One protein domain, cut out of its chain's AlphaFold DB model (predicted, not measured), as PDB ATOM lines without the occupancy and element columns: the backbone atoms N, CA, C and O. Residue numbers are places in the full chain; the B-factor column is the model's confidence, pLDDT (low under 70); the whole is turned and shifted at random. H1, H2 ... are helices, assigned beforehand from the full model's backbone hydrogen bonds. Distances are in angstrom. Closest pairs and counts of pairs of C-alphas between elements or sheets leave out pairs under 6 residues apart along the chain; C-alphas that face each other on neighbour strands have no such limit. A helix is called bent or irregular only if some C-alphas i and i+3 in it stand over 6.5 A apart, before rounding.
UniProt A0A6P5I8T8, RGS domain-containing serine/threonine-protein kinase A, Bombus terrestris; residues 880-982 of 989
ATOM      1  N   ARG A 880      -3.010 -17.686  20.435       97.25
ATOM      2  CA  ARG A 880      -3.427 -16.361  20.937       97.25
ATOM      3  C   ARG A 880      -2.688 -15.992  22.230       97.25
ATOM      4  O   ARG A 880      -2.268 -14.847  22.369       97.25
ATOM      5  N   LEU A 881      -2.499 -16.951  23.143       97.38
ATOM      6  CA  LEU A 881      -1.746 -16.745  24.384       97.38
ATOM      7  C   LEU A 881      -0.253 -16.537  24.097       97.38
ATOM      8  O   LEU A 881       0.326 -15.597  24.627       97.38
ATOM      9  N   TYR A 882       0.360 -17.334  23.215       96.81
ATOM     10  CA  TYR A 882       1.759 -17.107  22.818       96.81
ATOM     11  C   TYR A 882       1.961 -15.730  22.166       96.81
ATOM     12  O   TYR A 882       2.856 -14.999  22.578       96.81
ATOM     13  N   LYS A 883       1.092 -15.327  21.227       97.38
ATOM     14  CA  LYS A 883       1.142 -13.992  20.599       97.38
ATOM     15  C   LYS A 883       0.991 -12.854  21.618       97.38
ATOM     16  O   LYS A 883       1.681 -11.846  21.495       97.38
ATOM     17  N   TYR A 884       0.132 -13.016  22.626       97.94
ATOM     18  CA  TYR A 884      -0.008 -12.049  23.719       97.94
ATOM     19  C   TYR A 884       1.256 -11.975  24.589       97.94
ATOM     20  O   TYR A 884       1.791 -10.887  24.790       97.94
ATOM     21  N   LEU A 885       1.782 -13.121  25.038       97.69
ATOM     22  CA  LEU A 885       3.008 -13.178  25.842       97.69
ATOM     23  C   LEU A 885       4.203 -12.570  25.102       97.69
ATOM     24  O   LEU A 885       4.968 -11.824  25.705       97.69
ATOM     25  N   TRP A 886       4.342 -12.837  23.799       97.06
ATOM     26  CA  TRP A 886       5.384 -12.217  22.983       97.06
ATOM     27  C   TRP A 886       5.204 -10.701  22.911       97.06
ATOM     28  O   TRP A 886       6.154  -9.996  23.219       97.06
ATOM     29  N   LYS A 887       3.993 -10.188  22.646       97.44
ATOM     30  CA  LYS A 887       3.728  -8.737  22.623       97.44
ATOM     31  C   LYS A 887       4.104  -8.031  23.940       97.44
ATOM     32  O   LYS A 887       4.575  -6.899  23.893       97.44
ATOM     33  N   CYS A 888       3.906  -8.674  25.093       97.12
ATOM     34  CA  CYS A 888       4.296  -8.124  26.398       97.12
ATOM     35  C   CYS A 888       5.811  -8.221  26.662       97.12
ATOM     36  O   CYS A 888       6.416  -7.266  27.139       97.12
ATOM     37  N   MET A 889       6.434  -9.360  26.349       96.44
ATOM     38  CA  MET A 889       7.837  -9.647  26.691       96.44
ATOM     39  C   MET A 889       8.857  -9.098  25.679       96.44
ATOM     40  O   MET A 889       9.999  -8.819  26.048       96.44
ATOM     41  N   GLU A 890       8.478  -8.946  24.407       96.25
ATOM     42  CA  GLU A 890       9.362  -8.562  23.297       96.25
ATOM     43  C   GLU A 890      10.150  -7.258  23.518       96.25
ATOM     44  O   GLU A 890      11.363  -7.279  23.272       96.25
ATOM     45  N   PRO A 891       9.568  -6.168  24.067       97.00
ATOM     46  CA  PRO A 891      10.316  -4.945  24.370       97.00
ATOM     47  C   PRO A 891      11.513  -5.161  25.309       97.00
ATOM     48  O   PRO A 891      12.525  -4.467  25.192       97.00
ATOM     49  N   ARG A 892      11.415  -6.135  26.226       96.62
ATOM     50  CA  ARG A 892      12.395  -6.380  27.296       96.62
ATOM     51  C   ARG A 892      13.340  -7.548  27.006       96.62
ATOM     52  O   ARG A 892      14.523  -7.448  27.319       96.62
ATOM     53  N   PHE A 893      12.850  -8.622  26.382       95.50
ATOM     54  CA  PHE A 893      13.611  -9.859  26.141       95.50
ATOM     55  C   PHE A 893      14.002 -10.091  24.668       95.50
ATOM     56  O   PHE A 893      14.832 -10.955  24.384       95.50
ATOM     57  N   LYS A 894      13.465  -9.314  23.714       95.56
ATOM     58  CA  LYS A 894      13.816  -9.347  22.278       95.56
ATOM     59  C   LYS A 894      13.813 -10.773  21.696       95.56
ATOM     60  O   LYS A 894      12.755 -11.386  21.597       95.56
ATOM     61  N   LEU A 895      14.976 -11.321  21.328       91.06
ATOM     62  CA  LEU A 895      15.118 -12.683  20.792       91.06
ATOM     63  C   LEU A 895      14.853 -13.787  21.836       91.06
ATOM     64  O   LEU A 895      14.316 -14.841  21.491       91.06
ATOM     65  N   GLU A 896      15.178 -13.554  23.111       94.56
ATOM     66  CA  GLU A 896      14.991 -14.534  24.192       94.56
ATOM     67  C   GLU A 896      13.516 -14.733  24.560       94.56
ATOM     68  O   GLU A 896      13.151 -15.770  25.114       94.56
ATOM     69  N   THR A 897      12.653 -13.783  24.182       94.81
ATOM     70  CA  THR A 897      11.195 -13.780  24.384       94.81
ATOM     71  C   THR A 897      10.537 -15.132  24.127       94.81
ATOM     72  O   THR A 897       9.675 -15.556  24.895       94.81
ATOM     73  N   ARG A 898      10.955 -15.855  23.078       93.50
ATOM     74  CA  ARG A 898      10.412 -17.187  22.766       93.50
ATOM     75  C   ARG A 898      10.738 -18.197  23.871       93.50
ATOM     76  O   ARG A 898       9.819 -18.805  24.414       93.50
ATOM     77  N   VAL A 899      12.008 -18.299  24.262       94.31
ATOM     78  CA  VAL A 899      12.497 -19.215  25.311       94.31
ATOM     79  C   VAL A 899      11.914 -18.852  26.682       94.31
ATOM     80  O   VAL A 899      11.475 -19.732  27.425       94.31
ATOM     81  N   VAL A 900      11.842 -17.555  27.001       95.94
ATOM     82  CA  VAL A 900      11.219 -17.049  28.235       95.94
ATOM     83  C   VAL A 900       9.724 -17.385  28.264       95.94
ATOM     84  O   VAL A 900       9.244 -17.912  29.268       95.94
ATOM     85  N   SER A 901       9.000 -17.180  27.157       96.00
ATOM     86  CA  SER A 901       7.572 -17.513  27.064       96.00
ATOM     87  C   SER A 901       7.296 -19.016  27.187       96.00
ATOM     88  O   SER A 901       6.344 -19.399  27.860       96.00
ATOM     89  N   GLU A 902       8.135 -19.886  26.613       94.62
ATOM     90  CA  GLU A 902       7.993 -21.345  26.722       94.62
ATOM     91  C   GLU A 902       8.243 -21.822  28.163       94.62
ATOM     92  O   GLU A 902       7.435 -22.564  28.730       94.62
ATOM     93  N   LYS A 903       9.298 -21.307  28.809       95.69
ATOM     94  CA  LYS A 903       9.593 -21.560  30.227       95.69
ATOM     95  C   LYS A 903       8.450 -21.097  31.139       95.69
ATOM     96  O   LYS A 903       8.024 -21.858  32.012       95.69
ATOM     97  N   PHE A 904       7.915 -19.899  30.900       97.12
ATOM     98  CA  PHE A 904       6.760 -19.374  31.626       97.12
ATOM     99  C   PHE A 904       5.505 -20.233  31.403       97.12
ATOM    100  O   PHE A 904       4.833 -20.590  32.368       97.12
ATOM    101  N   ILE A 905       5.215 -20.651  30.166       96.62
ATOM    102  CA  ILE A 905       4.089 -21.543  29.852       96.62
ATOM    103  C   ILE A 905       4.199 -22.887  30.593       96.62
ATOM    104  O   ILE A 905       3.181 -23.417  31.048       96.62
ATOM    105  N   HIS A 906       5.401 -23.431  30.794       94.88
ATOM    106  CA  HIS A 906       5.580 -24.633  31.615       94.88
ATOM    107  C   HIS A 906       5.294 -24.396  33.106       94.88
ATOM    108  O   HIS A 906       4.605 -25.213  33.723       94.88
ATOM    109  N   GLN A 907       5.732 -23.268  33.676       96.25
ATOM    110  CA  GLN A 907       5.376 -22.880  35.049       96.25
ATOM    111  C   GLN A 907       3.856 -22.679  35.187       96.25
ATOM    112  O   GLN A 907       3.227 -23.258  36.079       96.25
ATOM    113  N   LEU A 908       3.249 -21.954  34.244       96.88
ATOM    114  CA  LEU A 908       1.812 -21.702  34.152       96.88
ATOM    115  C   LEU A 908       1.015 -23.014  34.065       96.88
ATOM    116  O   LEU A 908       0.048 -23.196  34.805       96.88
ATOM    117  N   SER A 909       1.444 -23.963  33.225       96.06
ATOM    118  CA  SER A 909       0.829 -25.293  33.096       96.06
ATOM    119  C   SER A 909       0.942 -26.128  34.376       96.06
ATOM    120  O   SER A 909       0.055 -26.943  34.641       96.06
ATOM    121  N   SER A 910       2.016 -25.972  35.152       96.56
ATOM    122  CA  SER A 910       2.193 -26.684  36.422       96.56
ATOM    123  C   SER A 910       1.235 -26.139  37.485       96.56
ATOM    124  O   SER A 910       0.421 -26.882  38.040       96.56
ATOM    125  N   ILE A 911       1.240 -24.816  37.684       97.00
ATOM    126  CA  ILE A 911       0.421 -24.138  38.699       97.00
ATOM    127  C   ILE A 911      -1.076 -24.270  38.379       97.00
ATOM    128  O   ILE A 911      -1.860 -24.621  39.258       97.00
ATOM    129  N   THR A 912      -1.488 -24.108  37.116       96.00
ATOM    130  CA  THR A 912      -2.893 -24.339  36.719       96.00
ATOM    131  C   THR A 912      -3.335 -25.788  36.947       96.00
ATOM    132  O   THR A 912      -4.455 -26.015  37.401       96.00
ATOM    133  N   THR A 913      -2.464 -26.782  36.732       96.44
ATOM    134  CA  THR A 913      -2.770 -28.195  37.035       96.44
ATOM    135  C   THR A 913      -2.915 -28.442  38.544       96.44
ATOM    136  O   THR A 913      -3.800 -29.191  38.965       96.44
ATOM    137  N   LEU A 914      -2.095 -27.795  39.374       97.06
ATOM    138  CA  LEU A 914      -2.186 -27.834  40.840       97.06
ATOM    139  C   LEU A 914      -3.493 -27.195  41.347       97.06
ATOM    140  O   LEU A 914      -4.196 -27.805  42.157       97.06
ATOM    141  N   ILE A 915      -3.877 -26.034  40.810       96.62
ATOM    142  CA  ILE A 915      -5.143 -25.348  41.125       96.62
ATOM    143  C   ILE A 915      -6.345 -26.189  40.662       96.62
ATOM    144  O   ILE A 915      -7.321 -26.354  41.396       96.62
ATOM    145  N   ALA A 916      -6.269 -26.809  39.479       95.69
ATOM    146  CA  ALA A 916      -7.290 -27.738  39.000       95.69
ATOM    147  C   ALA A 916      -7.472 -28.937  39.951       95.69
ATOM    148  O   ALA A 916      -8.615 -29.280  40.266       95.69
ATOM    149  N   LYS A 917      -6.373 -29.527  40.452       96.50
ATOM    150  CA  LYS A 917      -6.374 -30.667  41.391       96.50
ATOM    151  C   LYS A 917      -6.893 -30.301  42.799       96.50
ATOM    152  O   LYS A 917      -7.613 -31.104  43.392       96.50
ATOM    153  N   ARG A 918      -6.555 -29.127  43.351       96.44
ATOM    154  CA  ARG A 918      -6.938 -28.712  44.723       96.44
ATOM    155  C   ARG A 918      -8.388 -28.193  44.807       96.44
ATOM    156  O   ARG A 918      -8.941 -27.705  43.823       96.44
ATOM    157  N   LYS A 919      -9.035 -28.335  45.975       93.44
ATOM    158  CA  LYS A 919     -10.462 -27.985  46.183       93.44
ATOM    159  C   LYS A 919     -10.673 -26.571  46.732       93.44
ATOM    160  O   LYS A 919     -11.434 -25.804  46.157       93.44
ATOM    161  N   SER A 920     -10.016 -26.258  47.842       93.12
ATOM    162  CA  SER A 920     -10.150 -25.035  48.640       93.12
ATOM    163  C   SER A 920      -9.114 -23.982  48.248       93.12
ATOM    164  O   SER A 920      -7.955 -24.322  48.014       93.12
ATOM    165  N   TYR A 921      -9.516 -22.704  48.226       95.25
ATOM    166  CA  TYR A 921      -8.640 -21.572  47.885       95.25
ATOM    167  C   TYR A 921      -7.407 -21.468  48.793       95.25
ATOM    168  O   TYR A 921      -6.297 -21.293  48.297       95.25
ATOM    169  N   LEU A 922      -7.585 -21.651  50.108       95.88
ATOM    170  CA  LEU A 922      -6.498 -21.607  51.097       95.88
ATOM    171  C   LEU A 922      -5.314 -22.495  50.692       95.88
ATOM    172  O   LEU A 922      -4.167 -22.062  50.744       95.88
ATOM    173  N   ASN A 923      -5.602 -23.697  50.186       97.00
ATOM    174  CA  ASN A 923      -4.598 -24.678  49.800       97.00
ATOM    175  C   ASN A 923      -3.821 -24.307  48.528       97.00
ATOM    176  O   ASN A 923      -2.892 -25.032  48.216       97.00
ATOM    177  N   TYR A 924      -4.186 -23.278  47.753       97.12
ATOM    178  CA  TYR A 924      -3.415 -22.825  46.575       97.12
ATOM    179  C   TYR A 924      -3.205 -21.302  46.503       97.12
ATOM    180  O   TYR A 924      -2.705 -20.784  45.503       97.12
ATOM    181  N   LYS A 925      -3.563 -20.569  47.567       96.69
ATOM    182  CA  LYS A 925      -3.400 -19.111  47.681       96.69
ATOM    183  C   LYS A 925      -1.940 -18.680  47.494       96.69
ATOM    184  O   LYS A 925      -1.687 -17.671  46.839       96.69
ATOM    185  N   ALA A 926      -0.995 -19.448  48.039       97.25
ATOM    186  CA  ALA A 926       0.435 -19.165  47.939       97.25
ATOM    187  C   ALA A 926       0.951 -19.310  46.497       97.25
ATOM    188  O   ALA A 926       1.572 -18.385  45.978       97.25
ATOM    189  N   GLU A 927       0.642 -20.418  45.817       97.50
ATOM    190  CA  GLU A 927       1.075 -20.657  44.436       97.50
ATOM    191  C   GLU A 927       0.388 -19.726  43.431       97.50
ATOM    192  O   GLU A 927       1.023 -19.304  42.463       97.50
ATOM    193  N   LEU A 928      -0.873 -19.343  43.669       96.94
ATOM    194  CA  LEU A 928      -1.550 -18.322  42.866       96.94
ATOM    195  C   LEU A 928      -0.864 -16.956  43.017       96.94
ATOM    196  O   LEU A 928      -0.606 -16.288  42.020       96.94
ATOM    197  N   TYR A 929      -0.511 -16.553  44.242       96.56
ATOM    198  CA  TYR A 929       0.180 -15.284  44.476       96.56
ATOM    199  C   TYR A 929       1.624 -15.289  43.943       96.56
ATOM    200  O   TYR A 929       2.086 -14.283  43.407       96.56
ATOM    201  N   ALA A 930       2.316 -16.431  44.007       97.38
ATOM    202  CA  ALA A 930       3.618 -16.619  43.370       97.38
ATOM    203  C   ALA A 930       3.528 -16.513  41.837       97.38
ATOM    204  O   ALA A 930       4.365 -15.849  41.227       97.38
ATOM    205  N   LEU A 931       2.487 -17.084  41.216       97.81
ATOM    206  CA  LEU A 931       2.217 -16.915  39.785       97.81
ATOM    207  C   LEU A 931       1.977 -15.442  39.425       97.81
ATOM    208  O   LEU A 931       2.581 -14.952  38.475       97.81
ATOM    209  N   MET A 932       1.152 -14.725  40.193       97.38
ATOM    210  CA  MET A 932       0.907 -13.291  39.977       97.38
ATOM    211  C   MET A 932       2.206 -12.472  40.078       97.38
ATOM    212  O   MET A 932       2.443 -11.596  39.249       97.38
ATOM    213  N   LYS A 933       3.091 -12.790  41.032       97.25
ATOM    214  CA  LYS A 933       4.415 -12.153  41.143       97.25
ATOM    215  C   LYS A 933       5.335 -12.462  39.961       97.25
ATOM    216  O   LYS A 933       5.952 -11.539  39.439       97.25
ATOM    217  N   GLU A 934       5.418 -13.712  39.507       97.19
ATOM    218  CA  GLU A 934       6.231 -14.065  38.330       97.19
ATOM    219  C   GLU A 934       5.690 -13.429  37.043       97.19
ATOM    220  O   GLU A 934       6.472 -12.979  36.208       97.19
ATOM    221  N   MET A 935       4.366 -13.325  36.894       97.69
ATOM    222  CA  MET A 935       3.752 -12.631  35.762       97.69
ATOM    223  C   MET A 935       4.048 -11.126  35.766       97.69
ATOM    224  O   MET A 935       4.320 -10.566  34.706       97.69
ATOM    225  N   ALA A 936       4.049 -10.489  36.940       97.38
ATOM    226  CA  ALA A 936       4.459  -9.095  37.082       97.38
ATOM    227  C   ALA A 936       5.969  -8.906  36.848       97.38
ATOM    228  O   ALA A 936       6.379  -7.947  36.208       97.38
ATOM    229  N   ARG A 937       6.815  -9.857  37.273       96.94
ATOM    230  CA  ARG A 937       8.274  -9.829  37.039       96.94
ATOM    231  C   ARG A 937       8.657  -9.914  35.557       96.94
ATOM    232  O   ARG A 937       9.770  -9.525  35.199       96.94
ATOM    233  N   LEU A 938       7.748 -10.417  34.721       97.19
ATOM    234  CA  LEU A 938       7.863 -10.550  33.267       97.19
ATOM    235  C   LEU A 938       7.052  -9.488  32.489       97.19
ATOM    236  O   LEU A 938       6.876  -9.643  31.283       97.19
ATOM    237  N   ASP A 939       6.542  -8.453  33.167       96.81
ATOM    238  CA  ASP A 939       5.740  -7.340  32.621       96.81
ATOM    239  C   ASP A 939       4.480  -7.777  31.840       96.81
ATOM    240  O   ASP A 939       3.995  -7.092  30.939       96.81
ATOM    241  N   ILE A 940       3.919  -8.941  32.191       97.56
ATOM    242  CA  ILE A 940       2.671  -9.456  31.604       97.56
ATOM    243  C   ILE A 940       1.456  -8.742  32.222       97.56
ATOM    244  O   ILE A 940       0.429  -8.564  31.570       97.56
ATOM    245  N   ILE A 941       1.568  -8.358  33.496       97.88
ATOM    246  CA  ILE A 941       0.530  -7.716  34.314       97.88
ATOM    247  C   ILE A 941       1.176  -6.700  35.258       97.88
ATOM    248  O   ILE A 941       2.319  -6.894  35.668       97.88
ATOM    249  N   HIS A 942       0.434  -5.676  35.676       97.00
ATOM    250  CA  HIS A 942       0.912  -4.705  36.669       97.00
ATOM    251  C   HIS A 942       0.121  -4.827  37.978       97.00
ATOM    252  O   HIS A 942       0.692  -4.786  39.068       97.00
ATOM    253  N   THR A 943      -1.190  -5.042  37.874       97.81
ATOM    254  CA  THR A 943      -2.162  -5.069  38.975       97.81
ATOM    255  C   THR A 943      -2.848  -6.434  39.117       97.81
ATOM    256  O   THR A 943      -2.709  -7.324  38.272       97.81
ATOM    257  N   ARG A 944      -3.644  -6.617  40.181       96.88
ATOM    258  CA  ARG A 944      -4.500  -7.810  40.326       96.88
ATOM    259  C   ARG A 944      -5.633  -7.823  39.294       96.88
ATOM    260  O   ARG A 944      -6.015  -8.899  38.840       96.88
ATOM    261  N   ASN A 945      -6.115  -6.650  38.881       96.94
ATOM    262  CA  ASN A 945      -7.121  -6.508  37.828       96.94
ATOM    263  C   ASN A 945      -6.635  -7.087  36.490       96.94
ATOM    264  O   ASN A 945      -7.346  -7.858  35.848       96.94
ATOM    265  N   ASP A 946      -5.390  -6.792  36.110       97.62
ATOM    266  CA  ASP A 946      -4.788  -7.289  34.865       97.62
ATOM    267  C   ASP A 946      -4.673  -8.819  34.863       97.62
ATOM    268  O   ASP A 946      -4.923  -9.462  33.845       97.62
ATOM    269  N   PHE A 947      -4.367  -9.423  36.019       97.69
ATOM    270  CA  PHE A 947      -4.379 -10.878  36.183       97.69
ATOM    271  C   PHE A 947      -5.778 -11.475  35.985       97.69
ATOM    272  O   PHE A 947      -5.921 -12.507  35.327       97.69
ATOM    273  N   TYR A 948      -6.820 -10.831  36.516       96.75
ATOM    274  CA  TYR A 948      -8.195 -11.285  36.315       96.75
ATOM    275  C   TYR A 948      -8.616 -11.163  34.847       96.75
ATOM    276  O   TYR A 948      -9.161 -12.125  34.304       96.75
ATOM    277  N   ASN A 949      -8.268 -10.064  34.174       96.75
ATOM    278  CA  ASN A 949      -8.485  -9.881  32.735       96.75
ATOM    279  C   ASN A 949      -7.755 -10.954  31.907       96.75
ATOM    280  O   ASN A 949      -8.373 -11.615  31.073       96.75
ATOM    281  N   PHE A 950      -6.479 -11.220  32.203       97.75
ATOM    282  CA  PHE A 950      -5.700 -12.301  31.590       97.75
ATOM    283  C   PHE A 950      -6.355 -13.678  31.791       97.75
ATOM    284  O   PHE A 950      -6.498 -14.453  30.842       97.75
ATOM    285  N   CYS A 951      -6.812 -13.993  33.007       97.00
ATOM    286  CA  CYS A 951      -7.563 -15.221  33.254       97.00
ATOM    287  C   CYS A 951      -8.878 -15.250  32.463       97.00
ATOM    288  O   CYS A 951      -9.221 -16.302  31.926       97.00
ATOM    289  N   HIS A 952      -9.602 -14.135  32.347       96.06
ATOM    290  CA  HIS A 952     -10.815 -14.054  31.534       96.06
ATOM    291  C   HIS A 952     -10.555 -14.348  30.052       96.06
ATOM    292  O   HIS A 952     -11.329 -15.106  29.463       96.06
ATOM    293  N   ASP A 953      -9.466 -13.827  29.485       97.06
ATOM    294  CA  ASP A 953      -9.126 -13.961  28.065       97.06
ATOM    295  C   ASP A 953      -8.541 -15.329  27.669       97.06
ATOM    296  O   ASP A 953      -8.791 -15.810  26.558       97.06
ATOM    297  N   PHE A 954      -7.747 -15.949  28.553       97.50
ATOM    298  CA  PHE A 954      -6.910 -17.105  28.200       97.50
ATOM    299  C   PHE A 954      -7.207 -18.399  28.967       97.50
ATOM    300  O   PHE A 954      -6.786 -19.463  28.508       97.50
ATOM    301  N   PHE A 955      -7.895 -18.363  30.116       96.81
ATOM    302  CA  PHE A 955      -8.158 -19.583  30.893       96.81
ATOM    303  C   PHE A 955      -9.537 -20.199  30.588       96.81
ATOM    304  O   PHE A 955     -10.532 -19.483  30.448       96.81
ATOM    305  N   PRO A 956      -9.639 -21.544  30.558       96.50
ATOM    306  CA  PRO A 956     -10.922 -22.238  30.503       96.50
ATOM    307  C   PRO A 956     -11.742 -21.975  31.776       96.50
ATOM    308  O   PRO A 956     -11.197 -21.686  32.846       96.50
ATOM    309  N   TYR A 957     -13.069 -22.074  31.671       95.25
ATOM    310  CA  TYR A 957     -14.002 -21.685  32.735       95.25
ATOM    311  C   TYR A 957     -13.734 -22.399  34.070       95.25
ATOM    312  O   TYR A 957     -13.757 -21.765  35.121       95.25
ATOM    313  N   GLU A 958     -13.369 -23.677  34.024       94.25
ATOM    314  CA  GLU A 958     -13.035 -24.520  35.176       94.25
ATOM    315  C   GLU A 958     -11.809 -24.025  35.963       94.25
ATOM    316  O   GLU A 958     -11.684 -24.320  37.155       94.25
ATOM    317  N   LEU A 959     -10.912 -23.272  35.313       95.56
ATOM    318  CA  LEU A 959      -9.796 -22.577  35.960       95.56
ATOM    319  C   LEU A 959     -10.184 -21.159  36.388       95.56
ATOM    320  O   LEU A 959      -9.842 -20.776  37.503       95.56
ATOM    321  N   ARG A 960     -10.951 -20.410  35.582       95.88
ATOM    322  CA  ARG A 960     -11.430 -19.060  35.961       95.88
ATOM    323  C   ARG A 960     -12.224 -19.087  37.272       95.88
ATOM    324  O   ARG A 960     -11.951 -18.283  38.157       95.88
ATOM    325  N   VAL A 961     -13.085 -20.095  37.450       95.19
ATOM    326  CA  VAL A 961     -13.835 -20.404  38.689       95.19
ATOM    327  C   VAL A 961     -12.927 -20.703  39.903       95.19
ATOM    328  O   VAL A 961     -13.414 -20.791  41.028       95.19
ATOM    329  N   LYS A 962     -11.604 -20.801  39.726       95.81
ATOM    330  CA  LYS A 962     -10.607 -20.960  40.799       95.81
ATOM    331  C   LYS A 962      -9.531 -19.868  40.854       95.81
ATOM    332  O   LYS A 962      -8.764 -19.854  41.809       95.81
ATOM    333  N   THR A 963      -9.429 -18.973  39.870       95.62
ATOM    334  CA  THR A 963      -8.373 -17.936  39.831       95.62
ATOM    335  C   THR A 963      -8.893 -16.504  39.836       95.62
ATOM    336  O   THR A 963      -8.144 -15.607  40.214       95.62
ATOM    337  N   VAL A 964     -10.159 -16.284  39.469       95.69
ATOM    338  CA  VAL A 964     -10.803 -14.965  39.468       95.69
ATOM    339  C   VAL A 964     -11.927 -14.940  40.505       95.69
ATOM    340  O   VAL A 964     -12.767 -15.844  40.468       95.69
ATOM    341  N   PRO A 965     -11.992 -13.944  41.410       93.31
ATOM    342  CA  PRO A 965     -13.138 -13.757  42.292       93.31
ATOM    343  C   PRO A 965     -14.411 -13.519  41.474       93.31
ATOM    344  O   PRO A 965     -14.522 -12.536  40.746       93.31
ATOM    345  N   MET A 966     -15.375 -14.430  41.579       89.62
ATOM    346  CA  MET A 966     -16.659 -14.349  40.886       89.62
ATOM    347  C   MET A 966     -17.798 -14.865  41.765       89.62
ATOM    348  O   MET A 966     -17.615 -15.737  42.618       89.62
ATOM    349  N   LEU A 967     -18.991 -14.318  41.537       86.81
ATOM    350  CA  LEU A 967     -20.224 -14.795  42.152       86.81
ATOM    351  C   LEU A 967     -20.678 -16.062  41.422       86.81
ATOM    352  O   LEU A 967     -21.006 -16.020  40.236       86.81
ATOM    353  N   LEU A 968     -20.687 -17.193  42.126       86.00
ATOM    354  CA  LEU A 968     -21.285 -18.428  41.627       86.00
ATOM    355  C   LEU A 968     -22.794 -18.456  41.941       86.00
ATOM    356  O   LEU A 968     -23.236 -17.756  42.859       86.00
ATOM    357  N   PRO A 969     -23.596 -19.273  41.227       84.00
ATOM    358  CA  PRO A 969     -25.013 -19.459  41.536       84.00
ATOM    359  C   PRO A 969     -25.242 -19.774  43.023       84.00
ATOM    360  O   PRO A 969     -24.583 -20.648  43.587       84.00
ATOM    361  N   GLY A 970     -26.164 -19.042  43.657       85.38
ATOM    362  CA  GLY A 970     -26.347 -19.057  45.115       85.38
ATOM    363  C   GLY A 970     -25.460 -18.061  45.880       85.38
ATOM    364  O   GLY A 970     -25.226 -18.259  47.068       85.38
ATOM    365  N   ASN A 971     -24.952 -17.019  45.211       76.19
ATOM    366  CA  ASN A 971     -24.207 -15.868  45.757       76.19
ATOM    367  C   ASN A 971     -22.899 -16.183  46.511       76.19
ATOM    368  O   ASN A 971     -22.270 -15.283  47.070       76.19
ATOM    369  N   LYS A 972     -22.429 -17.435  46.493       81.69
ATOM    370  CA  LYS A 972     -21.167 -17.823  47.135       81.69
ATOM    371  C   LYS A 972     -19.985 -17.380  46.270       81.69
ATOM    372  O   LYS A 972     -19.839 -17.826  45.131       81.69
ATOM    373  N   ARG A 973     -19.128 -16.512  46.818       82.50
ATOM    374  CA  ARG A 973     -17.829 -16.171  46.218       82.50
ATOM    375  C   ARG A 973     -16.889 -17.373  46.318       82.50
ATOM    376  O   ARG A 973     -16.806 -18.026  47.354       82.50
ATOM    377  N   ASN A 974     -16.176 -17.652  45.236       84.00
ATOM    378  CA  ASN A 974     -15.169 -18.714  45.143       84.00
ATOM    379  C   ASN A 974     -13.825 -18.350  45.810       84.00
ATOM    380  O   ASN A 974     -13.103 -19.229  46.280       84.00
ATOM    381  N   ILE A 975     -13.492 -17.059  45.812       89.00
ATOM    382  CA  ILE A 975     -12.247 -16.458  46.297       89.00
ATOM    383  C   ILE A 975     -12.628 -15.139  47.001       89.00
ATOM    384  O   ILE A 975     -13.545 -14.460  46.524       89.00
ATOM    385  N   PRO A 976     -11.962 -14.743  48.103       88.62
ATOM    386  CA  PRO A 976     -12.067 -13.390  48.647       88.62
ATOM    387  C   PRO A 976     -11.797 -12.317  47.582       88.62
ATOM    388  O   PRO A 976     -10.946 -12.491  46.709       88.62
ATOM    389  N   TYR A 977     -12.541 -11.215  47.646       92.25
ATOM    390  CA  TYR A 977     -12.398 -10.077  46.742       92.25
ATOM    391  C   TYR A 977     -12.034  -8.848  47.571       92.25
ATOM    392  O   TYR A 977     -12.892  -8.272  48.241       92.25
ATOM    393  N   ASP A 978     -10.756  -8.481  47.517       92.94
ATOM    394  CA  ASP A 978     -10.163  -7.427  48.335       92.94
ATOM    395  C   ASP A 978     -10.026  -6.157  47.468       92.94
ATOM    396  O   ASP A 978      -8.990  -5.950  46.825       92.94
ATOM    397  N   ALA A 979     -11.083  -5.338  47.396       94.12
ATOM    398  CA  ALA A 979     -11.192  -4.203  46.464       94.12
ATOM    399  C   ALA A 979      -9.976  -3.256  46.516       94.12
ATOM    400  O   ALA A 979      -9.376  -2.960  45.482       94.12
ATOM    401  N   ASP A 980      -9.522  -2.898  47.719       95.75
ATOM    402  CA  ASP A 980      -8.368  -2.017  47.962       95.75
ATOM    403  C   ASP A 980      -7.049  -2.551  47.393       95.75
ATOM    404  O   ASP A 980      -6.039  -1.846  47.384       95.75
ATOM    405  N   THR A 981      -7.004  -3.821  46.990       94.56
ATOM    406  CA  THR A 981      -5.821  -4.476  46.423       94.56
ATOM    407  C   THR A 981      -5.909  -4.666  44.912       94.56
ATOM    408  O   THR A 981      -4.898  -4.999  44.296       94.56
ATOM    409  N   LEU A 982      -7.085  -4.451  44.310       95.00
ATOM    410  CA  LEU A 982      -7.362  -4.736  42.902       95.00
ATOM    411  C   LEU A 982      -6.421  -3.963  41.965       95.00
ATOM    412  O   LEU A 982      -5.845  -4.539  41.041       95.00
TER     413      LEU A 982
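What this domain is: This is residues 880 to 982 of the 989 residues of the protein "RGS domain-containing serine/threonine-protein kinase A" of Bombus terrestris (UniProt A0A6P5I8T8). A long helical hairpin, H2 and H3, is crossed about perpendicularly by a shorter hairpin, H4 and H5. H1 makes a corner with the first end of H2, and a long loop, residues 964 to 978, leads from H5 to the small H6 by the beginning of H4. The printed part has 103 residues with six named helices, H1 to H6 in order, and no named strand: the class is all helix. It is compact, with a radius of gyration of the C-alphas of 14.1 A, yet elongated, spanning 48 by 29 by 23 A.

Where its parts are: Find C-alpha 880 at (-3.427, -16.361, 20.937); from there H1 runs 19.0 A to residue 893. H2, residues 897 to 917, covers 29.7 A, and H3, residues 921 to 937, 23.3 A with a kink of 25 degrees near residue 928. H1 and H3 are irregular: C-alphas 888 and 891 are 7.1 A apart, 923 and 926 7.7 A. H4 is residues 944 to 954, H5 957 to 963, and H6 979 to 982, ending at C-alpha 982, (-7.362, -4.736, 42.902).

How they stand to each other: Start at the hub, H2. Its residues 897 to 901 touch H1, closest at C-alphas Glu 890 and Thr 897, 5.6 A, at a steep tilt of 50 degrees. H3 touches it at a shallow tilt of 9 degrees, opposite ways, closest at C-alphas Ile 915 and Tyr 924, 6.2 A. H5 touches it about perpendicular, 87 degrees, closest at C-alphas Ala 916 and Leu 959, 6.5 A. H4 touches H5 at 16 degrees, a shallow tilt, closest at C-alphas Cys 951 and Arg 960, 6.1 A; H2 and H4 are apart. H6 only just touches H4, with 3 pairs of C-alphas within 8 A, closest Arg 944 and Leu 982, 4.9 A. Each O i to N i+4 pair is within hydrogen-bond range in H2 and H4, against 8 of 10 in H1, 11 of 13 in H3 and 2 of 3 in H5; H6 is too short for such a pair.

The domain as a whole: The two C-alphas farthest apart, Leu 895 and Gly 970, are 48.5 A apart. The printed part has no cut, and the link from H5 to H6 is long. No printed residue is under 70 in pLDDT.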